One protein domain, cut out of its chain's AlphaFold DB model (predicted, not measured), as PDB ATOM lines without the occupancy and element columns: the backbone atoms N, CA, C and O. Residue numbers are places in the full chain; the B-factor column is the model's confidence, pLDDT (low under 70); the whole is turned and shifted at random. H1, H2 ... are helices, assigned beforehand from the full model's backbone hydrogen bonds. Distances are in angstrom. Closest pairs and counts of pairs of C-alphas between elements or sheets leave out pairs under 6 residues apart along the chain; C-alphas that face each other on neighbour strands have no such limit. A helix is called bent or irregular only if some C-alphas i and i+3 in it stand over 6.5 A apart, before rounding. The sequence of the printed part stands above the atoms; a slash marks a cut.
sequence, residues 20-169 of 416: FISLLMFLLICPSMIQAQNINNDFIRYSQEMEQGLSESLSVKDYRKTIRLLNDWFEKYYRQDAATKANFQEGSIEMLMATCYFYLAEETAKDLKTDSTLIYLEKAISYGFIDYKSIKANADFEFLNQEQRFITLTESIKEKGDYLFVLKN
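What this domain is: This is residues 20 to 169 of the 416 residues of the protein "TGc domain-containing protein" of bioreactor metagenome (UniProt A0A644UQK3). Five helices, H1, H2, H4, H5 and H8, stand side by side in a staggered row, made of the helical hairpins H1-H2 and H4-H5 with H8 next to H5. The short H6 and H7 pack by the H8 end of the row, H9 makes a corner at the end of H8, and a long stretch without a named element, residues 20 to 41, lies at the H1 end. The printed part has 150 residues with nine named helices, H1 to H9 in order, and no named strand: its class is all helix. It is only just compact, close to loose, with a radius of gyration of the C-alphas of 17.6 A, and only just elongated, spanning 56 by 37 by 27 A.

Where its parts are: After residues 20 to 41, H1 runs from residue 42, C-alpha at (-26.493, 51.528, -29.334), to 59, 26.3 A. It is neither bent nor irregular, but only just: C-alphas 49 and 52 are 6.0 A apart. H2 is residues 63 to 77, 20.2 A, and H3 residues 82 to 85. H4, the longest helix, is residues 92 to 110, 27.8 A, from C-alpha 92 at (-28.043, 33.007, -20.993). H5 is residues 114 to 126, 18.2 A, H6 132 to 137 and H7 139 to 144. H8 is residues 148 to 161, 19.1 A, and H9 is 163 to 168, ending at C-alpha 168 (-27.126, 4.558, -13.339). H7 and H8 are irregular: C-alphas 140 and 143 are 7.4 A apart, 156 and 159 7.5 A.

How they stand to each other: H1 and H2 touch as a hairpin, opposite ways at a shallow tilt of 11 degrees; their closest C-alphas, of Leu 54 and Thr 66, are 5.7 A apart. H3 is close to H2 but not clearly touching, with C-alphas of Tyr 77 and Lys 85 closest at 7.0 A. H2 touches H4, closest at C-alphas of Tyr 63 and Cys 100, 5.4 A, at a shallow tilt of 26 degrees, opposite ways. H4 and H5 form a hairpin at 15 degrees, with C-alphas of Ala 98 and Ala 124 closest at 4.0 A. With residues 106 to 110 alone H4 touches H7, about perpendicular at 78 degrees, closest at C-alphas of Ala 109 and Asp 140, 5.5 A. H5 touches H8, the same way at 26 degrees, closest at C-alphas of Leu 118 and Phe 150, 6.6 A. H6 touches H8 at a steep tilt of 54 degrees, closest at C-alphas of Tyr 132 and Gly 161, 4.8 A. H8, with residues 158 to 160 alone, and H9 touch only at the corner, closest at C-alphas of Glu 159 and Val 166, 5.9 A. H1 and H4 are apart. Every O i to N i+4 pair is within hydrogen-bond range in H2, H4, H5, H6 and H9; H1 has 12 of 14, H8 7 of 10 and H7 0 of 2, with 2 of 3 O i to N i+3 pairs, while H3 is too short for an i+4 pair.

The domain as a whole: The two C-alphas farthest apart, of Ala 36 and Gln 146, are 56.1 A apart. The printed part has no cut, and no link between helices is long. Mean pLDDT of the printed part is 84.2; residues 20 to 40 and 89 to 92 are under 70.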
ATOM      1  N   PHE A  20     -33.940  33.855  -8.155       39.53
ATOM      2  CA  PHE A  20     -34.225  34.102  -9.575       39.53
ATOM      3  C   PHE A  20     -34.589  35.542  -9.952       39.53
ATOM      4  O   PHE A  20     -34.426  35.929 -11.103       39.53
ATOM      5  N   ILE A  21     -35.034  36.367  -9.001       38.19
ATOM      6  CA  ILE A  21     -35.331  37.785  -9.276       38.19
ATOM      7  C   ILE A  21     -34.077  38.658  -9.102       38.19
ATOM      8  O   ILE A  21     -33.942  39.674  -9.776       38.19
ATOM      9  N   SER A  22     -33.123  38.252  -8.256       32.81
ATOM     10  CA  SER A  22     -31.920  39.048  -7.974       32.81
ATOM     11  C   SER A  22     -30.695  38.632  -8.790       32.81
ATOM     12  O   SER A  22     -29.804  39.457  -8.968       32.81
ATOM     13  N   LEU A  23     -30.610  37.382  -9.261       41.38
ATOM     14  CA  LEU A  23     -29.398  36.856  -9.914       41.38
ATOM     15  C   LEU A  23     -29.460  36.851 -11.447       41.38
ATOM     16  O   LEU A  23     -28.417  36.808 -12.087       41.38
ATOM     17  N   LEU A  24     -30.647  37.022 -12.038       43.84
ATOM     18  CA  LEU A  24     -30.778  37.343 -13.464       43.84
ATOM     19  C   LEU A  24     -30.549  38.831 -13.783       43.84
ATOM     20  O   LEU A  24     -30.421  39.188 -14.952       43.84
ATOM     21  N   MET A  25     -30.444  39.695 -12.767       43.16
ATOM     22  CA  MET A  25     -30.168  41.132 -12.922       43.16
ATOM     23  C   MET A  25     -28.736  41.460 -13.403       43.16
ATOM     24  O   MET A  25     -28.370  42.628 -13.456       43.16
ATOM     25  N   PHE A  26     -27.926  40.452 -13.752       44.94
ATOM     26  CA  PHE A  26     -26.600  40.609 -14.369       44.94
ATOM     27  C   PHE A  26     -26.477  39.956 -15.754       44.94
ATOM     28  O   PHE A  26     -25.378  39.872 -16.300       44.94
ATOM     29  N   LEU A  27     -27.592  39.548 -16.370       44.59
ATOM     30  CA  LEU A  27     -27.665  39.552 -17.831       44.59
ATOM     31  C   LEU A  27     -27.543  41.035 -18.186       44.59
ATOM     32  O   LEU A  27     -28.455  41.784 -17.879       44.59
ATOM     33  N   LEU A  28     -26.455  41.562 -18.738       52.41
ATOM     34  CA  LEU A  28     -26.194  41.402 -20.165       52.41
ATOM     35  C   LEU A  28     -24.748  41.765 -20.562       52.41
ATOM     36  O   LEU A  28     -24.450  41.856 -21.749       52.41
ATOM     37  N   ILE A  29     -23.831  42.015 -19.622       51.84
ATOM     38  CA  ILE A  29     -22.488  42.499 -19.976       51.84
ATOM     39  C   ILE A  29     -21.432  41.842 -19.100       51.84
ATOM     40  O   ILE A  29     -21.404  42.064 -17.894       51.84
ATOM     41  N   CYS A  30     -20.520  41.088 -19.713       51.19
ATOM     42  CA  CYS A  30     -19.334  40.579 -19.034       51.19
ATOM     43  C   CYS A  30     -18.453  41.785 -18.622       51.19
ATOM     44  O   CYS A  30     -17.831  42.396 -19.499       51.19
ATOM     45  N   PRO A  31     -18.379  42.187 -17.331       46.34
ATOM     46  CA  PRO A  31     -17.748  43.455 -16.938       46.34
ATOM     47  C   PRO A  31     -16.255  43.489 -17.277       46.34
ATOM     48  O   PRO A  31     -15.693  44.545 -17.560       46.34
ATOM     49  N   SER A  32     -15.622  42.313 -17.304       47.22
ATOM     50  CA  SER A  32     -14.228  42.106 -17.695       47.22
ATOM     51  C   SER A  32     -13.966  42.260 -19.198       47.22
ATOM     52  O   SER A  32     -12.805  42.353 -19.586       47.22
ATOM     53  N   MET A  33     -15.006  42.285 -20.043       49.09
ATOM     54  CA  MET A  33     -14.882  42.391 -21.506       49.09
ATOM     55  C   MET A  33     -15.369  43.722 -22.082       49.09
ATOM     56  O   MET A  33     -15.264  43.932 -23.292       49.09
ATOM     57  N   ILE A  34     -15.821  44.658 -21.239       53.28
ATOM     58  CA  ILE A  34     -16.178  46.010 -21.676       53.28
ATOM     59  C   ILE A  34     -14.906  46.747 -22.110       53.28
ATOM     60  O   ILE A  34     -14.235  47.421 -21.329       53.28
ATOM     61  N   GLN A  35     -14.562  46.642 -23.390       52.91
ATOM     62  CA  GLN A  35     -13.554  47.507 -23.984       52.91
ATOM     63  C   GLN A  35     -14.114  48.933 -24.035       52.91
ATOM     64  O   GLN A  35     -15.248  49.145 -24.463       52.91
ATOM     65  N   ALA A  36     -13.311  49.933 -23.659       48.78
ATOM     66  CA  ALA A  36     -13.727  51.342 -23.647       48.78
ATOM     67  C   ALA A  36     -14.265  51.853 -25.006       48.78
ATOM     68  O   ALA A  36     -14.987  52.846 -25.044       48.78
ATOM     69  N   GLN A  37     -13.951  51.168 -26.114       50.19
ATOM     70  CA  GLN A  37     -14.479  51.454 -27.453       50.19
ATOM     71  C   GLN A  37     -15.905  50.911 -27.693       50.19
ATOM     72  O   GLN A  37     -16.622  51.479 -28.510       50.19
ATOM     73  N   ASN A  38     -16.348  49.878 -26.965       57.41
ATOM     74  CA  ASN A  38     -17.670  49.252 -27.126       57.41
ATOM     75  C   ASN A  38     -18.773  49.887 -26.262       57.41
ATOM     76  O   ASN A  38     -19.947  49.700 -26.561       57.41
ATOM     77  N   ILE A  39     -18.431  50.683 -25.241       53.44
ATOM     78  CA  ILE A  39     -19.403  51.341 -24.335       53.44
ATOM     79  C   ILE A  39     -20.404  52.234 -25.099       53.44
ATOM     80  O   ILE A  39     -21.516  52.460 -24.634       53.44
ATOM     81  N   ASN A  40     -20.036  52.707 -26.292       56.88
ATOM     82  CA  ASN A  40     -20.862  53.581 -27.127       56.88
ATOM     83  C   ASN A  40     -21.747  52.835 -28.146       56.88
ATOM     84  O   ASN A  40     -22.258  53.452 -29.080       56.88
ATOM     85  N   ASN A  41     -21.903  51.515 -28.014       74.12
ATOM     86  CA  ASN A  41     -22.748  50.733 -28.911       74.12
ATOM     87  C   ASN A  41     -24.235  50.882 -28.539       74.12
ATOM     88  O   ASN A  41     -24.650  50.540 -27.429       74.12
ATOM     89  N   ASP A  42     -25.047  51.343 -29.494       85.31
ATOM     90  CA  ASP A  42     -26.493  51.528 -29.334       85.31
ATOM     91  C   ASP A  42     -27.215  50.266 -28.844       85.31
ATOM     92  O   ASP A  42     -28.170  50.362 -28.072       85.31
ATOM     93  N   PHE A  43     -26.755  49.082 -29.252       86.38
ATOM     94  CA  PHE A  43     -27.339  47.817 -28.826       86.38
ATOM     95  C   PHE A  43     -27.033  47.476 -27.361       86.38
ATOM     96  O   PHE A  43     -27.889  46.917 -26.675       86.38
ATOM     97  N   ILE A  44     -25.850  47.839 -26.855       81.38
ATOM     98  CA  ILE A  44     -25.494  47.630 -25.443       81.38
ATOM     99  C   ILE A  44     -26.368  48.515 -24.553       81.38
ATOM    100  O   ILE A  44     -26.964  48.020 -23.601       81.38
ATOM    101  N   ARG A  45     -26.539  49.791 -24.914       80.94
ATOM    102  CA  ARG A  45     -27.466  50.689 -24.208       80.94
ATOM    103  C   ARG A  45     -28.911  50.189 -24.273       80.94
ATOM    104  O   ARG A  45     -29.581  50.140 -23.251       80.94
ATOM    105  N   TYR A  46     -29.370  49.766 -25.453       86.44
ATOM    106  CA  TYR A  46     -30.695  49.155 -25.605       86.44
ATOM    107  C   TYR A  46     -30.867  47.933 -24.691       86.44
ATOM    108  O   TYR A  46     -31.919  47.766 -24.084       86.44
ATOM    109  N   SER A  47     -29.836  47.097 -24.564       84.00
ATOM    110  CA  SER A  47     -29.848  45.927 -23.683       84.00
ATOM    111  C   SER A  47     -30.010  46.332 -22.215       84.00
ATOM    112  O   SER A  47     -30.902  45.815 -21.553       84.00
ATOM    113  N   GLN A  48     -29.246  47.324 -21.750       78.88
ATOM    114  CA  GLN A  48     -29.358  47.868 -20.389       78.88
ATOM    115  C   GLN A  48     -30.741  48.475 -20.107       78.88
ATOM    116  O   GLN A  48     -31.314  48.268 -19.044       78.88
ATOM    117  N   GLU A  49     -31.320  49.206 -21.064       82.38
ATOM    118  CA  GLU A  49     -32.673  49.762 -20.924       82.38
ATOM    119  C   GLU A  49     -33.746  48.658 -20.870       82.38
ATOM    120  O   GLU A  49     -34.739  48.773 -20.146       82.38
ATOM    121  N   MET A  50     -33.542  47.562 -21.605       84.69
ATOM    122  CA  MET A  50     -34.444  46.410 -21.616       84.69
ATOM    123  C   MET A  50     -34.430  45.618 -20.302       84.69
ATOM    124  O   MET A  50     -35.460  45.031 -19.960       84.69
ATOM    125  N   GLU A  51     -33.322  45.619 -19.549       80.12
ATOM    126  CA  GLU A  51     -33.210  44.927 -18.252       80.12
ATOM    127  C   GLU A  51     -34.309  45.360 -17.281       80.12
ATOM    128  O   GLU A  51     -34.926  44.514 -16.629       80.12
ATOM    129  N   GLN A  52     -34.621  46.658 -17.229       81.50
ATOM    130  CA  GLN A  52     -35.696  47.166 -16.381       81.50
ATOM    131  C   GLN A  52     -37.047  46.552 -16.776       81.50
ATOM    132  O   GLN A  52     -37.775  46.050 -15.922       81.50
ATOM    133  N   GLY A  53     -37.373  46.540 -18.072       85.31
ATOM    134  CA  GLY A  53     -38.634  45.979 -18.561       85.31
ATOM    135  C   GLY A  53     -38.749  44.470 -18.323       85.31
ATOM    136  O   GLY A  53     -39.832  43.979 -17.983       85.31
ATOM    137  N   LEU A  54     -37.636  43.742 -18.471       85.44
ATOM    138  CA  LEU A  54     -37.548  42.317 -18.152       85.44
ATOM    139  C   LEU A  54     -37.776  42.088 -16.657       85.44
ATOM    140  O   LEU A  54     -38.675  41.325 -16.304       85.44
ATOM    141  N   SER A  55     -37.044  42.802 -15.800       80.44
ATOM    142  CA  SER A  55     -37.163  42.730 -14.341       80.44
ATOM    143  C   SER A  55     -38.585  43.032 -13.864       80.44
ATOM    144  O   SER A  55     -39.186  42.234 -13.145       80.44
ATOM    145  N   GLU A  56     -39.190  44.117 -14.354       84.88
ATOM    146  CA  GLU A  56     -40.577  44.470 -14.048       84.88
ATOM    147  C   GLU A  56     -41.546  43.352 -14.448       84.88
ATOM    148  O   GLU A  56     -42.377  42.946 -13.638       84.88
ATOM    149  N   SER A  57     -41.428  42.817 -15.671       86.12
ATOM    150  CA  SER A  57     -42.311  41.738 -16.140       86.12
ATOM    151  C   SER A  57     -42.158  40.449 -15.327       86.12
ATOM    152  O   SER A  57     -43.161  39.841 -14.961       86.12
ATOM    153  N   LEU A  58     -40.926  40.068 -14.977       83.75
ATOM    154  CA  LEU A  58     -40.637  38.881 -14.173       83.75
ATOM    155  C   LEU A  58     -41.120  39.039 -12.727       83.75
ATOM    156  O   LEU A  58     -41.663  38.089 -12.165       83.75
ATOM    157  N   SER A  59     -40.998  40.237 -12.144       82.00
ATOM    158  CA  SER A  59     -41.436  40.519 -10.766       82.00
ATOM    159  C   SER A  59     -42.937  40.292 -10.551       82.00
ATOM    160  O   SER A  59     -43.360  39.912  -9.460       82.00
ATOM    161  N   VAL A  60     -43.735  40.460 -11.610       85.88
ATOM    162  CA  VAL A  60     -45.182  40.193 -11.620       85.88
ATOM    163  C   VAL A  60     -45.546  38.897 -12.354       85.88
ATOM    164  O   VAL A  60     -46.726  38.650 -12.589       85.88
ATOM    165  N   LYS A  61     -44.551  38.068 -12.703       86.75
ATOM    166  CA  LYS A  61     -44.706  36.796 -13.430       86.75
ATOM    167  C   LYS A  61     -45.438  36.922 -14.778       86.75
ATOM    168  O   LYS A  61     -46.111  35.998 -15.215       86.75
ATOM    169  N   ASP A  62     -45.302  38.050 -15.480       91.19
ATOM    170  CA  ASP A  62     -45.854  38.234 -16.831       91.19
ATOM    171  C   ASP A  62     -44.917  37.631 -17.892       91.19
ATOM    172  O   ASP A  62     -44.273  38.337 -18.675       91.19
ATOM    173  N   TYR A  63     -44.858  36.297 -17.934       90.75
ATOM    174  CA  TYR A  63     -43.964  35.557 -18.832       90.75
ATOM    175  C   TYR A  63     -44.243  35.835 -20.316       90.75
ATOM    176  O   TYR A  63     -43.334  35.792 -21.143       90.75
ATOM    177  N   ARG A  64     -45.489  36.178 -20.684       94.19
ATOM    178  CA  ARG A  64     -45.842  36.547 -22.068       94.19
ATOM    179  C   ARG A  64     -45.216  37.879 -22.463       94.19
ATOM    180  O   ARG A  64     -44.737  38.015 -23.590       94.19
ATOM    181  N   LYS A  65     -45.233  38.881 -21.578       93.69
ATOM    182  CA  LYS A  65     -44.504  40.139 -21.794       93.69
ATOM    183  C   LYS A  65     -43.002  39.891 -21.805       93.69
ATOM    184  O   LYS A  65     -42.358  40.379 -22.730       93.69
ATOM    185  N   THR A  66     -42.468  39.094 -20.879       89.88
ATOM    186  CA  THR A  66     -41.036  38.761 -20.851       89.88
ATOM    187  C   THR A  66     -40.583  38.133 -22.171       89.88
ATOM    188  O   THR A  66     -39.663  38.640 -22.799       89.88
ATOM    189  N   ILE A  67     -41.287  37.116 -22.678       92.31
ATOM    190  CA  ILE A  67     -40.963  36.473 -23.965       92.31
ATOM    191  C   ILE A  67     -41.016  37.462 -25.136       92.31
ATOM    192  O   ILE A  67     -40.182  37.391 -26.035       92.31
ATOM    193  N   ARG A  68     -41.977  38.397 -25.159       94.06
ATOM    194  CA  ARG A  68     -42.016  39.441 -26.201       94.06
ATOM    195  C   ARG A  68     -40.768  40.320 -26.160       94.06
ATOM    196  O   ARG A  68     -40.140  40.509 -27.194       94.06
ATOM    197  N   LEU A  69     -40.388  40.782 -24.969       91.31
ATOM    198  CA  LEU A  69     -39.183  41.585 -24.765       91.31
ATOM    199  C   LEU A  69     -37.913  40.826 -25.188       91.31
ATOM    200  O   LEU A  69     -37.055  41.398 -25.854       91.31
ATOM    201  N   LEU A  70     -37.817  39.536 -24.861       89.31
ATOM    202  CA  LEU A  70     -36.679  38.690 -25.235       89.31
ATOM    203  C   LEU A  70     -36.605  38.429 -26.743       89.31
ATOM    204  O   LEU A  70     -35.517  38.462 -27.306       89.31
ATOM    205  N   ASN A  71     -37.737  38.217 -27.417       91.06
ATOM    206  CA  ASN A  71     -37.757  38.071 -28.877       91.06
ATOM    207  C   ASN A  71     -37.292  39.355 -29.581       91.06
ATOM    208  O   ASN A  71     -36.476  39.282 -30.499       91.06
ATOM    209  N   ASP A  72     -37.764  40.522 -29.129       90.81
ATOM    210  CA  ASP A  72     -37.324  41.818 -29.660       90.81
ATOM    211  C   ASP A  72     -35.815  42.020 -29.456       90.81
ATOM    212  O   ASP A  72     -35.115  42.531 -30.339       90.81
ATOM    213  N   TRP A  73     -35.306  41.575 -28.306       89.44
ATOM    214  CA  TRP A  73     -33.883  41.593 -28.008       89.44
ATOM    215  C   TRP A  73     -33.094  40.654 -28.932       89.44
ATOM    216  O   TRP A  73     -32.124  41.093 -29.550       89.44
ATOM    217  N   PHE A  74     -33.539  39.404 -29.110       87.19
ATOM    218  CA  PHE A  74     -32.886  38.403 -29.964       87.19
ATOM    219  C   PHE A  74     -32.775  38.854 -31.418       87.19
ATOM    220  O   PHE A  74     -31.704  38.771 -32.023       87.19
ATOM    221  N   GLU A  75     -33.869  39.377 -31.972       88.75
ATOM    222  CA  GLU A  75     -33.907  39.907 -33.335       88.75
ATOM    223  C   GLU A  75     -32.854  40.995 -33.561       88.75
ATOM    224  O   GLU A  75     -32.240  41.076 -34.628       88.75
ATOM    225  N   LYS A  76     -32.619  41.833 -32.549       89.69
ATOM    226  CA  LYS A  76     -31.602  42.884 -32.597       89.69
ATOM    227  C   LYS A  76     -30.196  42.342 -32.350       89.69
ATOM    228  O   LYS A  76     -29.281  42.777 -33.049       89.69
ATOM    229  N   TYR A  77     -30.027  41.390 -31.434       86.94
ATOM    230  CA  TYR A  77     -28.748  40.747 -31.119       86.94
ATOM    231  C   TYR A  77     -28.145  40.043 -32.329       86.94
ATOM    232  O   TYR A  77     -26.986  40.267 -32.681       86.94
ATOM    233  N   TYR A  78     -28.936  39.230 -33.032       86.31
ATOM    234  CA  TYR A  78     -28.424  38.441 -34.151       86.31
ATOM    235  C   TYR A  78     -27.967  39.296 -35.339       86.31
ATOM    236  O   TYR A  78     -27.132  38.834 -36.124       86.31
ATOM    237  N   ARG A  79     -28.413  40.557 -35.420       90.12
ATOM    238  CA  ARG A  79     -27.970  41.551 -36.412       90.12
ATOM    239  C   ARG A  79     -26.659  42.251 -36.045       90.12
ATOM    240  O   ARG A  79     -26.106  42.941 -36.897       90.12
ATOM    241  N   GLN A  80     -26.174  42.095 -34.815       88.06
ATOM    242  CA  GLN A  80     -24.927  42.712 -34.371       88.06
ATOM    243  C   GLN A  80     -23.691  41.985 -34.918       88.06
ATOM    244  O   GLN A  80     -23.734  40.794 -35.255       88.06
ATOM    245  N   ASP A  81     -22.575  42.711 -34.970       87.19
ATOM    246  CA  ASP A  81     -21.264  42.148 -35.286       87.19
ATOM    247  C   ASP A  81     -20.719  41.251 -34.158       87.19
ATOM    248  O   ASP A  81     -21.228  41.221 -33.035       87.19
ATOM    249  N   ALA A  82     -19.665  40.494 -34.468       84.88
ATOM    250  CA  ALA A  82     -19.057  39.553 -33.529       84.88
ATOM    251  C   ALA A  82     -18.469  40.236 -32.279       84.88
ATOM    252  O   ALA A  82     -18.540  39.672 -31.191       84.88
ATOM    253  N   ALA A  83     -17.921  41.449 -32.412       82.88
ATOM    254  CA  ALA A  83     -17.320  42.177 -31.294       82.88
ATOM    255  C   ALA A  83     -18.378  42.643 -30.285       82.88
ATOM    256  O   ALA A  83     -18.146  42.625 -29.081       82.88
ATOM    257  N   THR A  84     -19.555  43.024 -30.778       81.31
ATOM    258  CA  THR A  84     -20.716  43.382 -29.968       81.31
ATOM    259  C   THR A  84     -21.284  42.150 -29.283       81.31
ATOM    260  O   THR A  84     -21.500  42.177 -28.072       81.31
ATOM    261  N   LYS A  85     -21.466  41.057 -30.036       81.62
ATOM    262  CA  LYS A  85     -21.969  39.778 -29.515       81.62
ATOM    263  C   LYS A  85     -21.098  39.219 -28.393       81.62
ATOM    264  O   LYS A  85     -21.651  38.741 -27.411       81.62
ATOM    265  N   ALA A  86     -19.777  39.379 -28.489       79.88
ATOM    266  CA  ALA A  86     -18.816  38.940 -27.477       79.88
ATOM    267  C   ALA A  86     -18.962  39.631 -26.104       79.88
ATOM    268  O   ALA A  86     -18.375  39.163 -25.135       79.88
ATOM    269  N   ASN A  87     -19.726  40.727 -25.989       75.38
ATOM    270  CA  ASN A  87     -19.994  41.351 -24.685       75.38
ATOM    271  C   ASN A  87     -21.065  40.602 -23.874       75.38
ATOM    272  O   ASN A  87     -21.164  40.820 -22.667       75.38
ATOM    273  N   PHE A  88     -21.851  39.743 -24.524       73.81
ATOM    274  CA  PHE A  88     -22.964  39.019 -23.924       73.81
ATOM    275  C   PHE A  88     -22.575  37.564 -23.692       73.81
ATOM    276  O   PHE A  88     -21.887  36.956 -24.511       73.81
ATOM    277  N   GLN A  89     -23.044  37.003 -22.581       68.50
ATOM    278  CA  GLN A  89     -22.894  35.583 -22.296       68.50
ATOM    279  C   GLN A  89     -23.858  34.794 -23.186       68.50
ATOM    280  O   GLN A  89     -25.080  34.912 -23.054       68.50
ATOM    281  N   GLU A  90     -23.309  34.033 -24.126       64.62
ATOM    282  CA  GLU A  90     -24.072  33.175 -25.032       64.62
ATOM    283  C   GLU A  90     -24.896  32.136 -24.241       64.62
ATOM    284  O   GLU A  90     -24.451  31.640 -23.210       64.62
ATOM    285  N   GLY A  91     -26.129  31.844 -24.672       69.12
ATOM    286  CA  GLY A  91     -27.008  30.852 -24.027       69.12
ATOM    287  C   GLY A  91     -27.815  31.359 -22.824       69.12
ATOM    288  O   GLY A  91     -28.838  30.772 -22.468       69.12
ATOM    289  N   SER A  92     -27.410  32.470 -22.207       69.19
ATOM    290  CA  SER A  92     -28.043  33.007 -20.993       69.19
ATOM    291  C   SER A  92     -29.490  33.491 -21.218       69.19
ATOM    292  O   SER A  92     -30.357  33.382 -20.346       69.19
ATOM    293  N   ILE A  93     -29.789  33.956 -22.429       75.12
ATOM    294  CA  ILE A  93     -31.104  34.470 -22.827       75.12
ATOM    295  C   ILE A  93     -31.971  33.333 -23.357       75.12
ATOM    296  O   ILE A  93     -33.170  33.299 -23.083       75.12
ATOM    297  N   GLU A  94     -31.374  32.362 -24.050       83.00
ATOM    298  CA  GLU A  94     -32.020  31.099 -24.385       83.00
ATOM    299  C   GLU A  94     -32.506  30.396 -23.113       83.00
ATOM    300  O   GLU A  94     -33.658  29.978 -23.060       83.00
ATOM    301  N   MET A  95     -31.699  30.368 -22.049       81.62
ATOM    302  CA  MET A  95     -32.092  29.797 -20.757       81.62
ATOM    303  C   MET A  95     -33.273  30.542 -20.116       81.62
ATOM    304  O   MET A  95     -34.212  29.923 -19.602       81.62
ATOM    305  N   LEU A  96     -33.278  31.877 -20.175       82.56
ATOM    306  CA  LEU A  96     -34.418  32.662 -19.698       82.56
ATOM    307  C   LEU A  96     -35.677  32.394 -20.539       82.56
ATOM    308  O   LEU A  96     -36.758  32.204 -19.982       82.56
ATOM    309  N   MET A  97     -35.547  32.309 -21.867       89.75
ATOM    310  CA  MET A  97     -36.644  31.923 -22.761       89.75
ATOM    311  C   MET A  97     -37.185  30.535 -22.423       89.75
ATOM    312  O   MET A  97     -38.399  30.366 -22.297       89.75
ATOM    313  N   ALA A  98     -36.294  29.559 -22.246       90.75
ATOM    314  CA  ALA A  98     -36.619  28.196 -21.859       90.75
ATOM    315  C   ALA A  98     -37.454  28.181 -20.571       90.75
ATOM    316  O   ALA A  98     -38.528  27.581 -20.525       90.75
ATOM    317  N   THR A  99     -37.010  28.943 -19.571       88.88
ATOM    318  CA  THR A  99     -37.682  29.077 -18.277       88.88
ATOM    319  C   THR A  99     -39.053  29.750 -18.392       88.88
ATOM    320  O   THR A  99     -40.037  29.246 -17.853       88.88
ATOM    321  N   CYS A 100     -39.171  30.864 -19.126       91.44
ATOM    322  CA  CYS A 100     -40.465  31.523 -19.331       91.44
ATOM    323  C   CYS A 100     -41.467  30.615 -20.054       91.44
ATOM    324  O   CYS A 100     -42.649  30.603 -19.709       91.44
ATOM    325  N   TYR A 101     -41.019  29.846 -21.050       96.75
ATOM    326  CA  TYR A 101     -41.885  28.889 -21.731       96.75
ATOM    327  C   TYR A 101     -42.299  27.728 -20.829       96.75
ATOM    328  O   TYR A 101     -43.455  27.320 -20.894       96.75
ATOM    329  N   PHE A 102     -41.410  27.239 -19.961       95.12
ATOM    330  CA  PHE A 102     -41.764  26.226 -18.971       95.12
ATOM    331  C   PHE A 102     -42.868  26.730 -18.029       95.12
ATOM    332  O   PHE A 102     -43.904  26.079 -17.910       95.12
ATOM    333  N   TYR A 103     -42.735  27.939 -17.476       93.31
ATOM    334  CA  TYR A 103     -43.775  28.520 -16.617       93.31
ATOM    335  C   TYR A 103     -45.114  28.739 -17.345       93.31
ATOM    336  O   TYR A 103     -46.177  28.503 -16.773       93.31
ATOM    337  N   LEU A 104     -45.104  29.121 -18.630       95.88
ATOM    338  CA  LEU A 104     -46.338  29.169 -19.429       95.88
ATOM    339  C   LEU A 104     -46.959  27.781 -19.656       95.88
ATOM    340  O   LEU A 104     -48.187  27.662 -19.762       95.88
ATOM    341  N   ALA A 105     -46.138  26.731 -19.751       97.06
ATOM    342  CA  ALA A 105     -46.630  25.362 -19.807       97.06
ATOM    343  C   ALA A 105     -47.356  25.006 -18.501       97.06
ATOM    344  O   ALA A 105     -48.489  24.535 -18.565       97.06
ATOM    345  N   GLU A 106     -46.780  25.331 -17.340       95.06
ATOM    346  CA  GLU A 106     -47.426  25.139 -16.031       95.06
ATOM    347  C   GLU A 106     -48.739  25.926 -15.901       95.06
ATOM    348  O   GLU A 106     -49.761  25.379 -15.499       95.06
ATOM    349  N   GLU A 107     -48.762  27.203 -16.300       94.69
ATOM    350  CA  GLU A 107     -49.985  28.018 -16.271       94.69
ATOM    351  C   GLU A 107     -51.119  27.401 -17.091       94.69
ATOM    352  O   GLU A 107     -52.268  27.373 -16.659       94.69
ATOM    353  N   THR A 108     -50.806  26.906 -18.288       96.81
ATOM    354  CA  THR A 108     -51.814  26.293 -19.164       96.81
ATOM    355  C   THR A 108     -52.216  24.891 -18.722       96.81
ATOM    356  O   THR A 108     -53.348  24.479 -18.980       96.81
ATOM    357  N   ALA A 109     -51.328  24.186 -18.017       96.62
ATOM    358  CA  ALA A 109     -51.593  22.871 -17.451       96.62
ATOM    359  C   ALA A 109     -52.623  22.917 -16.317       96.62
ATOM    360  O   ALA A 109     -53.494  22.052 -16.264       96.62
ATOM    361  N   LYS A 110     -52.617  23.977 -15.498       94.19
ATOM    362  CA  LYS A 110     -53.630  24.210 -14.445       94.19
ATOM    363  C   LYS A 110     -55.060  24.277 -14.982       94.19
ATOM    364  O   LYS A 110     -56.002  23.901 -14.292       94.19
ATOM    365  N   ASP A 111     -55.212  24.721 -16.227       94.88
ATOM    366  CA  ASP A 111     -56.489  24.771 -16.943       94.88
ATOM    367  C   ASP A 111     -56.752  23.512 -17.799       94.88
ATOM    368  O   ASP A 111     -57.692  23.501 -18.596       94.88
ATOM    369  N   LEU A 112     -55.909  22.476 -17.699       93.56
ATOM    370  CA  LEU A 112     -55.957  21.241 -18.495       93.56
ATOM    371  C   LEU A 112     -55.923  21.485 -20.019       93.56
ATOM    372  O   LEU A 112     -56.535  20.759 -20.807       93.56
ATOM    373  N   LYS A 113     -55.212  22.527 -20.471       96.31
ATOM    374  CA  LYS A 113     -55.120  22.897 -21.896       96.31
ATOM    375  C   LYS A 113     -54.017  22.109 -22.613       96.31
ATOM    376  O   LYS A 113     -52.995  22.693 -22.976       96.31
ATOM    377  N   THR A 114     -54.262  20.825 -22.891       97.06
ATOM    378  CA  THR A 114     -53.310  19.876 -23.515       97.06
ATOM    379  C   THR A 114     -52.451  20.489 -24.627       97.06
ATOM    380  O   THR A 114     -51.228  20.543 -24.504       97.06
ATOM    381  N   ASP A 115     -53.064  21.015 -25.693       97.31
ATOM    382  CA  ASP A 115     -52.315  21.526 -26.850       97.31
ATOM    383  C   ASP A 115     -51.405  22.709 -26.503       97.31
ATOM    384  O   ASP A 115     -50.271  22.786 -26.978       97.31
ATOM    385  N   SER A 116     -51.890  23.632 -25.666       97.38
ATOM    386  CA  SER A 116     -51.125  24.822 -25.278       97.38
ATOM    387  C   SER A 116     -49.957  24.453 -24.371       97.38
ATOM    388  O   SER A 116     -48.843  24.918 -24.611       97.38
ATOM    389  N   THR A 117     -50.190  23.575 -23.392       98.31
ATOM    390  CA  THR A 117     -49.143  23.070 -22.500       98.31
ATOM    391  C   THR A 117     -48.039  22.386 -23.296       98.31
ATOM    392  O   THR A 117     -46.869  22.716 -23.123       98.31
ATOM    393  N   LEU A 118     -48.394  21.507 -24.238       98.31
ATOM    394  CA  LEU A 118     -47.416  20.795 -25.064       98.31
ATOM    395  C   LEU A 118     -46.634  21.727 -25.995       98.31
ATOM    396  O   LEU A 118     -45.436  21.534 -26.173       98.31
ATOM    397  N   ILE A 119     -47.275  22.757 -26.565       98.38
ATOM    398  CA  ILE A 119     -46.583  23.775 -27.373       98.38
ATOM    399  C   ILE A 119     -45.563  24.542 -26.528       98.38
ATOM    400  O   ILE A 119     -44.443  24.773 -26.983       98.38
ATOM    401  N   TYR A 120     -45.937  24.966 -25.322       98.38
ATOM    402  CA  TYR A 120     -45.023  25.710 -24.461       98.38
ATOM    403  C   TYR A 120     -43.893  24.834 -23.923       98.38
ATOM    404  O   TYR A 120     -42.746  25.272 -23.942       98.38
ATOM    405  N   LEU A 121     -44.176  23.584 -23.560       97.75
ATOM    406  CA  LEU A 121     -43.154  22.635 -23.126       97.75
ATOM    407  C   LEU A 121     -42.152  22.316 -24.245       97.75
ATOM    408  O   LEU A 121     -40.946  22.330 -24.018       97.75
ATOM    409  N   GLU A 122     -42.630  22.092 -25.472       98.06
ATOM    410  CA  GLU A 122     -41.764  21.890 -26.638       98.06
ATOM    411  C   GLU A 122     -40.860  23.101 -26.884       98.06
ATOM    412  O   GLU A 122     -39.663  22.944 -27.127       98.06
ATOM    413  N   LYS A 123     -41.403  24.319 -26.758       97.44
ATOM    414  CA  LYS A 123     -40.593  25.535 -26.855       97.44
ATOM    415  C   LYS A 123     -39.551  25.606 -25.748       97.44
ATOM    416  O   LYS A 123     -38.392  25.862 -26.059       97.44
ATOM    417  N   ALA A 124     -39.927  25.339 -24.499       95.94
ATOM    418  CA  ALA A 124     -38.993  25.320 -23.378       95.94
ATOM    419  C   ALA A 124     -37.805  24.386 -23.664       95.94
ATOM    420  O   ALA A 124     -36.652  24.811 -23.602       95.94
ATOM    421  N   ILE A 125     -38.091  23.152 -24.090       95.25
ATOM    422  CA  ILE A 125     -37.080  22.151 -24.457       95.25
ATOM    423  C   ILE A 125     -36.223  22.624 -25.637       95.25
ATOM    424  O   ILE A 125     -34.999  22.497 -25.601       95.25
ATOM    425  N   SER A 126     -36.829  23.224 -26.669       94.94
ATOM    426  CA  SER A 126     -36.092  23.736 -27.835       94.94
ATOM    427  C   SER A 126     -35.091  24.846 -27.483       94.94
ATOM    428  O   SER A 126     -34.051  24.952 -28.132       94.94
ATOM    429  N   TYR A 127     -35.374  25.622 -26.431       90.88
ATOM    430  CA  TYR A 127     -34.485  26.649 -25.882       90.88
ATOM    431  C   TYR A 127     -33.509  26.113 -24.817       90.88
ATOM    432  O   TYR A 127     -32.705  26.877 -24.295       90.88
ATOM    433  N   GLY A 128     -33.525  24.808 -24.525       89.88
ATOM    434  CA  GLY A 128     -32.549  24.156 -23.647       89.88
ATOM    435  C   GLY A 128     -33.069  23.748 -22.271       89.88
ATOM    436  O   GLY A 128     -32.267  23.310 -21.451       89.88
ATOM    437  N   PHE A 129     -34.378  23.834 -22.007       91.12
ATOM    438  CA  PHE A 129     -34.942  23.293 -20.769       91.12
ATOM    439  C   PHE A 129     -34.804  21.767 -20.755       91.12
ATOM    440  O   PHE A 129     -35.429  21.076 -21.561       91.12
ATOM    441  N   ILE A 130     -34.000  21.240 -19.834       91.12
ATOM    442  CA  ILE A 130     -33.752  19.798 -19.716       91.12
ATOM    443  C   ILE A 130     -34.051  19.247 -18.325       91.12
ATOM    444  O   ILE A 130     -33.729  18.098 -18.082       91.12
ATOM    445  N   ASP A 131     -34.656  20.008 -17.413       89.00
ATOM    446  CA  ASP A 131     -34.960  19.504 -16.069       89.00
ATOM    447  C   ASP A 131     -36.088  18.454 -16.108       89.00
ATOM    448  O   ASP A 131     -37.284  18.743 -15.988       89.00
ATOM    449  N   TYR A 132     -35.680  17.207 -16.343       92.56
ATOM    450  CA  TYR A 132     -36.563  16.060 -16.495       92.56
ATOM    451  C   TYR A 132     -37.301  15.761 -15.192       92.56
ATOM    452  O   TYR A 132     -38.498  15.467 -15.228       92.56
ATOM    453  N   LYS A 133     -36.610  15.864 -14.046       89.00
ATOM    454  CA  LYS A 133     -37.202  15.608 -12.729       89.00
ATOM    455  C   LYS A 133     -38.336  16.593 -12.468       89.00
ATOM    456  O   LYS A 133     -39.441  16.145 -12.164       89.00
ATOM    457  N   SER A 134     -38.112  17.891 -12.683       88.56
ATOM    458  CA  SER A 134     -39.153  18.911 -12.519       88.56
ATOM    459  C   SER A 134     -40.353  18.668 -13.433       88.56
ATOM    460  O   SER A 134     -41.489  18.762 -12.979       88.56
ATOM    461  N   ILE A 135     -40.146  18.274 -14.697       93.25
ATOM    462  CA  ILE A 135     -41.265  17.941 -15.598       93.25
ATOM    463  C   ILE A 135     -42.046  16.720 -15.097       93.25
ATOM    464  O   ILE A 135     -43.275  16.716 -15.133       93.25
ATOM    465  N   LYS A 136     -41.359  15.662 -14.656       92.75
ATOM    466  CA  LYS A 136     -42.009  14.404 -14.259       92.75
ATOM    467  C   LYS A 136     -42.652  14.447 -12.875       92.75
ATOM    468  O   LYS A 136     -43.613  13.710 -12.670       92.75
ATOM    469  N   ALA A 137     -42.151  15.279 -11.966       90.62
ATOM    470  CA  ALA A 137     -42.703  15.467 -10.624       90.62
ATOM    471  C   ALA A 137     -43.828  16.517 -10.571       90.62
ATOM    472  O   ALA A 137     -44.490  16.651  -9.542       90.62
ATOM    473  N   ASN A 138     -44.054  17.266 -11.655       92.19
ATOM    474  CA  ASN A 138     -45.080  18.297 -11.688       92.19
ATOM    475  C   ASN A 138     -46.491  17.689 -11.735       92.19
ATOM    476  O   ASN A 138     -46.915  17.154 -12.762       92.19
ATOM    477  N   ALA A 139     -47.230  17.833 -10.632       93.19
ATOM    478  CA  ALA A 139     -48.607  17.361 -10.508       93.19
ATOM    479  C   ALA A 139     -49.544  17.979 -11.565       93.19
ATOM    480  O   ALA A 139     -50.441  17.298 -12.064       93.19
ATOM    481  N   ASP A 140     -49.301  19.229 -11.981       94.69
ATOM    482  CA  ASP A 140     -50.106  19.888 -13.015       94.69
ATOM    483  C   ASP A 140     -49.952  19.187 -14.380       94.69
ATOM    484  O   ASP A 140     -50.835  19.297 -15.223       94.69
ATOM    485  N   PHE A 141     -48.877  18.424 -14.617       96.19
ATOM    486  CA  PHE A 141     -48.662  17.677 -15.864       96.19
ATOM    487  C   PHE A 141     -49.187  16.234 -15.830       96.19
ATOM    488  O   PHE A 141     -49.093  15.539 -16.844       96.19
ATOM    489  N   GLU A 142     -49.780  15.759 -14.728       95.62
ATOM    490  CA  GLU A 142     -50.211  14.357 -14.601       95.62
ATOM    491  C   GLU A 142     -51.189  13.914 -15.699       95.62
ATOM    492  O   GLU A 142     -51.088  12.792 -16.206       95.62
ATOM    493  N   PHE A 143     -52.094  14.806 -16.117       96.44
ATOM    494  CA  PHE A 143     -53.077  14.531 -17.171       96.44
ATOM    495  C   PHE A 143     -52.439  14.274 -18.549       96.44
ATOM    496  O   PHE A 143     -53.085  13.696 -19.420       96.44
ATOM    497  N   LEU A 144     -51.169  14.653 -18.743       97.06
ATOM    498  CA  LEU A 144     -50.406  14.439 -19.975       97.06
ATOM    499  C   LEU A 144     -49.655  13.102 -20.001       97.06
ATOM    500  O   LEU A 144     -49.069  12.758 -21.025       97.06
ATOM    501  N   ASN A 145     -49.643  12.322 -18.916       93.50
ATOM    502  CA  ASN A 145     -48.806  11.116 -18.824       93.50
ATOM    503  C   ASN A 145     -49.126  10.038 -19.879       93.50
ATOM    504  O   ASN A 145     -48.275   9.193 -20.151       93.50
ATOM    505  N   GLN A 146     -50.323  10.064 -20.473       94.75
ATOM    506  CA  GLN A 146     -50.727   9.165 -21.562       94.75
ATOM    507  C   GLN A 146     -50.633   9.819 -22.954       94.75
ATOM    508  O   GLN A 146     -50.854   9.152 -23.963       94.75
ATOM    509  N   GLU A 147     -50.285  11.106 -23.031       97.69
ATOM    510  CA  GLU A 147     -50.165  11.837 -24.290       97.69
ATOM    511  C   GLU A 147     -48.857  11.486 -25.002       97.69
ATOM    512  O   GLU A 147     -47.757  11.783 -24.528       97.69
ATOM    513  N   GLN A 148     -48.957  10.915 -26.205       97.94
ATOM    514  CA  GLN A 148     -47.784  10.457 -26.959       97.94
ATOM    515  C   GLN A 148     -46.783  11.589 -27.242       97.94
ATOM    516  O   GLN A 148     -45.569  11.366 -27.244       97.94
ATOM    517  N   ARG A 149     -47.273  12.815 -27.462       97.56
ATOM    518  CA  ARG A 149     -46.415  13.989 -27.668       97.56
ATOM    519  C   ARG A 149     -45.652  14.353 -26.392       97.56
ATOM    520  O   ARG A 149     -44.465  14.638 -26.487       97.56
ATOM    521  N   PHE A 150     -46.278  14.272 -25.218       98.00
ATOM    522  CA  PHE A 150     -45.602  14.498 -23.935       98.00
ATOM    523  C   PHE A 150     -44.515  13.452 -23.674       98.00
ATOM    524  O   PHE A 150     -43.382  13.798 -23.334       98.00
ATOM    525  N   ILE A 151     -44.836  12.176 -23.900       97.50
ATOM    526  CA  ILE A 151     -43.888  11.063 -23.759       97.50
ATOM    527  C   ILE A 151     -42.683  11.279 -24.683       97.50
ATOM    528  O   ILE A 151     -41.542  11.199 -24.245       97.50
ATOM    529  N   THR A 152     -42.926  11.631 -25.948       97.44
ATOM    530  CA  THR A 152     -41.855  11.869 -26.931       97.44
ATOM    531  C   THR A 152     -40.967  13.055 -26.540       97.44
ATOM    532  O   THR A 152     -39.743  12.960 -26.618       97.44
ATOM    533  N   LEU A 153     -41.566  14.167 -26.093       96.75
ATOM    534  CA  LEU A 153     -40.830  15.352 -25.643       96.75
ATOM    535  C   LEU A 153     -39.951  15.041 -24.426       96.75
ATOM    536  O   LEU A 153     -38.767  15.365 -24.428       96.75
ATOM    537  N   THR A 154     -40.507  14.381 -23.411       95.75
ATOM    538  CA  THR A 154     -39.771  14.060 -22.178       95.75
ATOM    539  C   THR A 154     -38.680  13.015 -22.399       95.75
ATOM    540  O   THR A 154     -37.580  13.171 -21.872       95.75
ATOM    541  N   GLU A 155     -38.915  12.003 -23.235       96.06
ATOM    542  CA  GLU A 155     -37.883  11.018 -23.577       96.06
ATOM    543  C   GLU A 155     -36.697  11.671 -24.308       96.06
ATOM    544  O   GLU A 155     -35.548  11.307 -24.070       96.06
ATOM    545  N   SER A 156     -36.941  12.708 -25.123       95.50
ATOM    546  CA  SER A 156     -35.880  13.404 -25.872       95.50
ATOM    547  C   SER A 156     -34.833  14.112 -24.998       95.50
ATOM    548  O   SER A 156     -33.712  14.354 -25.456       95.50
ATOM    549  N   ILE A 157     -35.177  14.437 -23.747       94.88
ATOM    550  CA  ILE A 157     -34.287  15.120 -22.795       94.88
ATOM    551  C   ILE A 157     -33.782  14.203 -21.679       94.88
ATOM    552  O   ILE A 157     -32.883  14.597 -20.943       94.88
ATOM    553  N   LYS A 158     -34.305  12.979 -21.556       95.06
ATOM    554  CA  LYS A 158     -34.022  12.071 -20.437       95.06
ATOM    555  C   LYS A 158     -32.531  11.790 -20.246       95.06
ATOM    556  O   LYS A 158     -32.012  11.968 -19.153       95.06
ATOM    557  N   GLU A 159     -31.806  11.466 -21.316       93.44
ATOM    558  CA  GLU A 159     -30.357  11.183 -21.256       93.44
ATOM    559  C   GLU A 159     -29.477  12.400 -20.912       93.44
ATOM    560  O   GLU A 159     -28.258  12.265 -20.771       93.44
ATOM    561  N   LYS A 160     -30.070  13.594 -20.825       89.81
ATOM    562  CA  LYS A 160     -29.389  14.846 -20.469       89.81
ATOM    563  C   LYS A 160     -29.888  15.428 -19.151       89.81
ATOM    564  O   LYS A 160     -29.136  16.130 -18.492       89.81
ATOM    565  N   GLY A 161     -31.145  15.162 -18.823       89.94
ATOM    566  CA  GLY A 161     -31.900  15.829 -17.775       89.94
ATOM    567  C   GLY A 161     -32.253  14.970 -16.574       89.94
ATOM    568  O   GLY A 161     -32.480  15.495 -15.489       89.94
ATOM    569  N   ASP A 162     -32.331  13.653 -16.758       95.31
ATOM    570  CA  ASP A 162     -32.540  12.706 -15.668       95.31
ATOM    571  C   ASP A 162     -31.173  12.268 -15.147       95.31
ATOM    572  O   ASP A 162     -30.593  11.278 -15.597       95.31
ATOM    573  N   TYR A 163     -30.608  13.056 -14.236       95.06
ATOM    574  CA  TYR A 163     -29.257  12.819 -13.735       95.06
ATOM    575  C   TYR A 163     -29.108  11.467 -13.033       95.06
ATOM    576  O   TYR A 163     -28.063  10.832 -13.170       95.06
ATOM    577  N   LEU A 164     -30.153  10.977 -12.357       96.12
ATOM    578  CA  LEU A 164     -30.133   9.647 -11.752       96.12
ATOM    579  C   LEU A 164     -30.090   8.557 -12.824       96.12
ATOM    580  O   LEU A 164     -29.264   7.646 -12.739       96.12
ATOM    581  N   PHE A 165     -30.927   8.658 -13.861       96.62
ATOM    582  CA  PHE A 165     -30.857   7.750 -15.006       96.62
ATOM    583  C   PHE A 165     -29.477   7.799 -15.668       96.62
ATOM    584  O   PHE A 165     -28.896   6.754 -15.964       96.62
ATOM    585  N   VAL A 166     -28.919   8.992 -15.869       96.56
ATOM    586  CA  VAL A 166     -27.587   9.176 -16.455       96.56
ATOM    587  C   VAL A 166     -26.503   8.518 -15.601       96.56
ATOM    588  O   VAL A 166     -25.652   7.818 -16.150       96.56
ATOM    589  N   LEU A 167     -26.543   8.694 -14.279       97.19
ATOM    590  CA  LEU A 167     -25.576   8.103 -13.359       97.19
ATOM    591  C   LEU A 167     -25.679   6.571 -13.335       97.19
ATOM    592  O   LEU A 167     -24.658   5.894 -13.459       97.19
ATOM    593  N   LYS A 168     -26.895   6.014 -13.278       97.12
ATOM    594  CA  LYS A 168     -27.126   4.558 -13.339       97.12
ATOM    595  C   LYS A 168     -26.650   3.929 -14.650       97.12
ATOM    596  O   LYS A 168     -26.239   2.774 -14.664       97.12
ATOM    597  N   ASN A 169     -26.659   4.692 -15.742       95.75
ATOM    598  CA  ASN A 169     -26.191   4.258 -17.062       95.75
ATOM    599  C   ASN A 169     -24.761   4.733 -17.390       95.75
ATOM    600  O   ASN A 169     -24.349   4.680 -18.548       95.75
TER     601      ASN A 169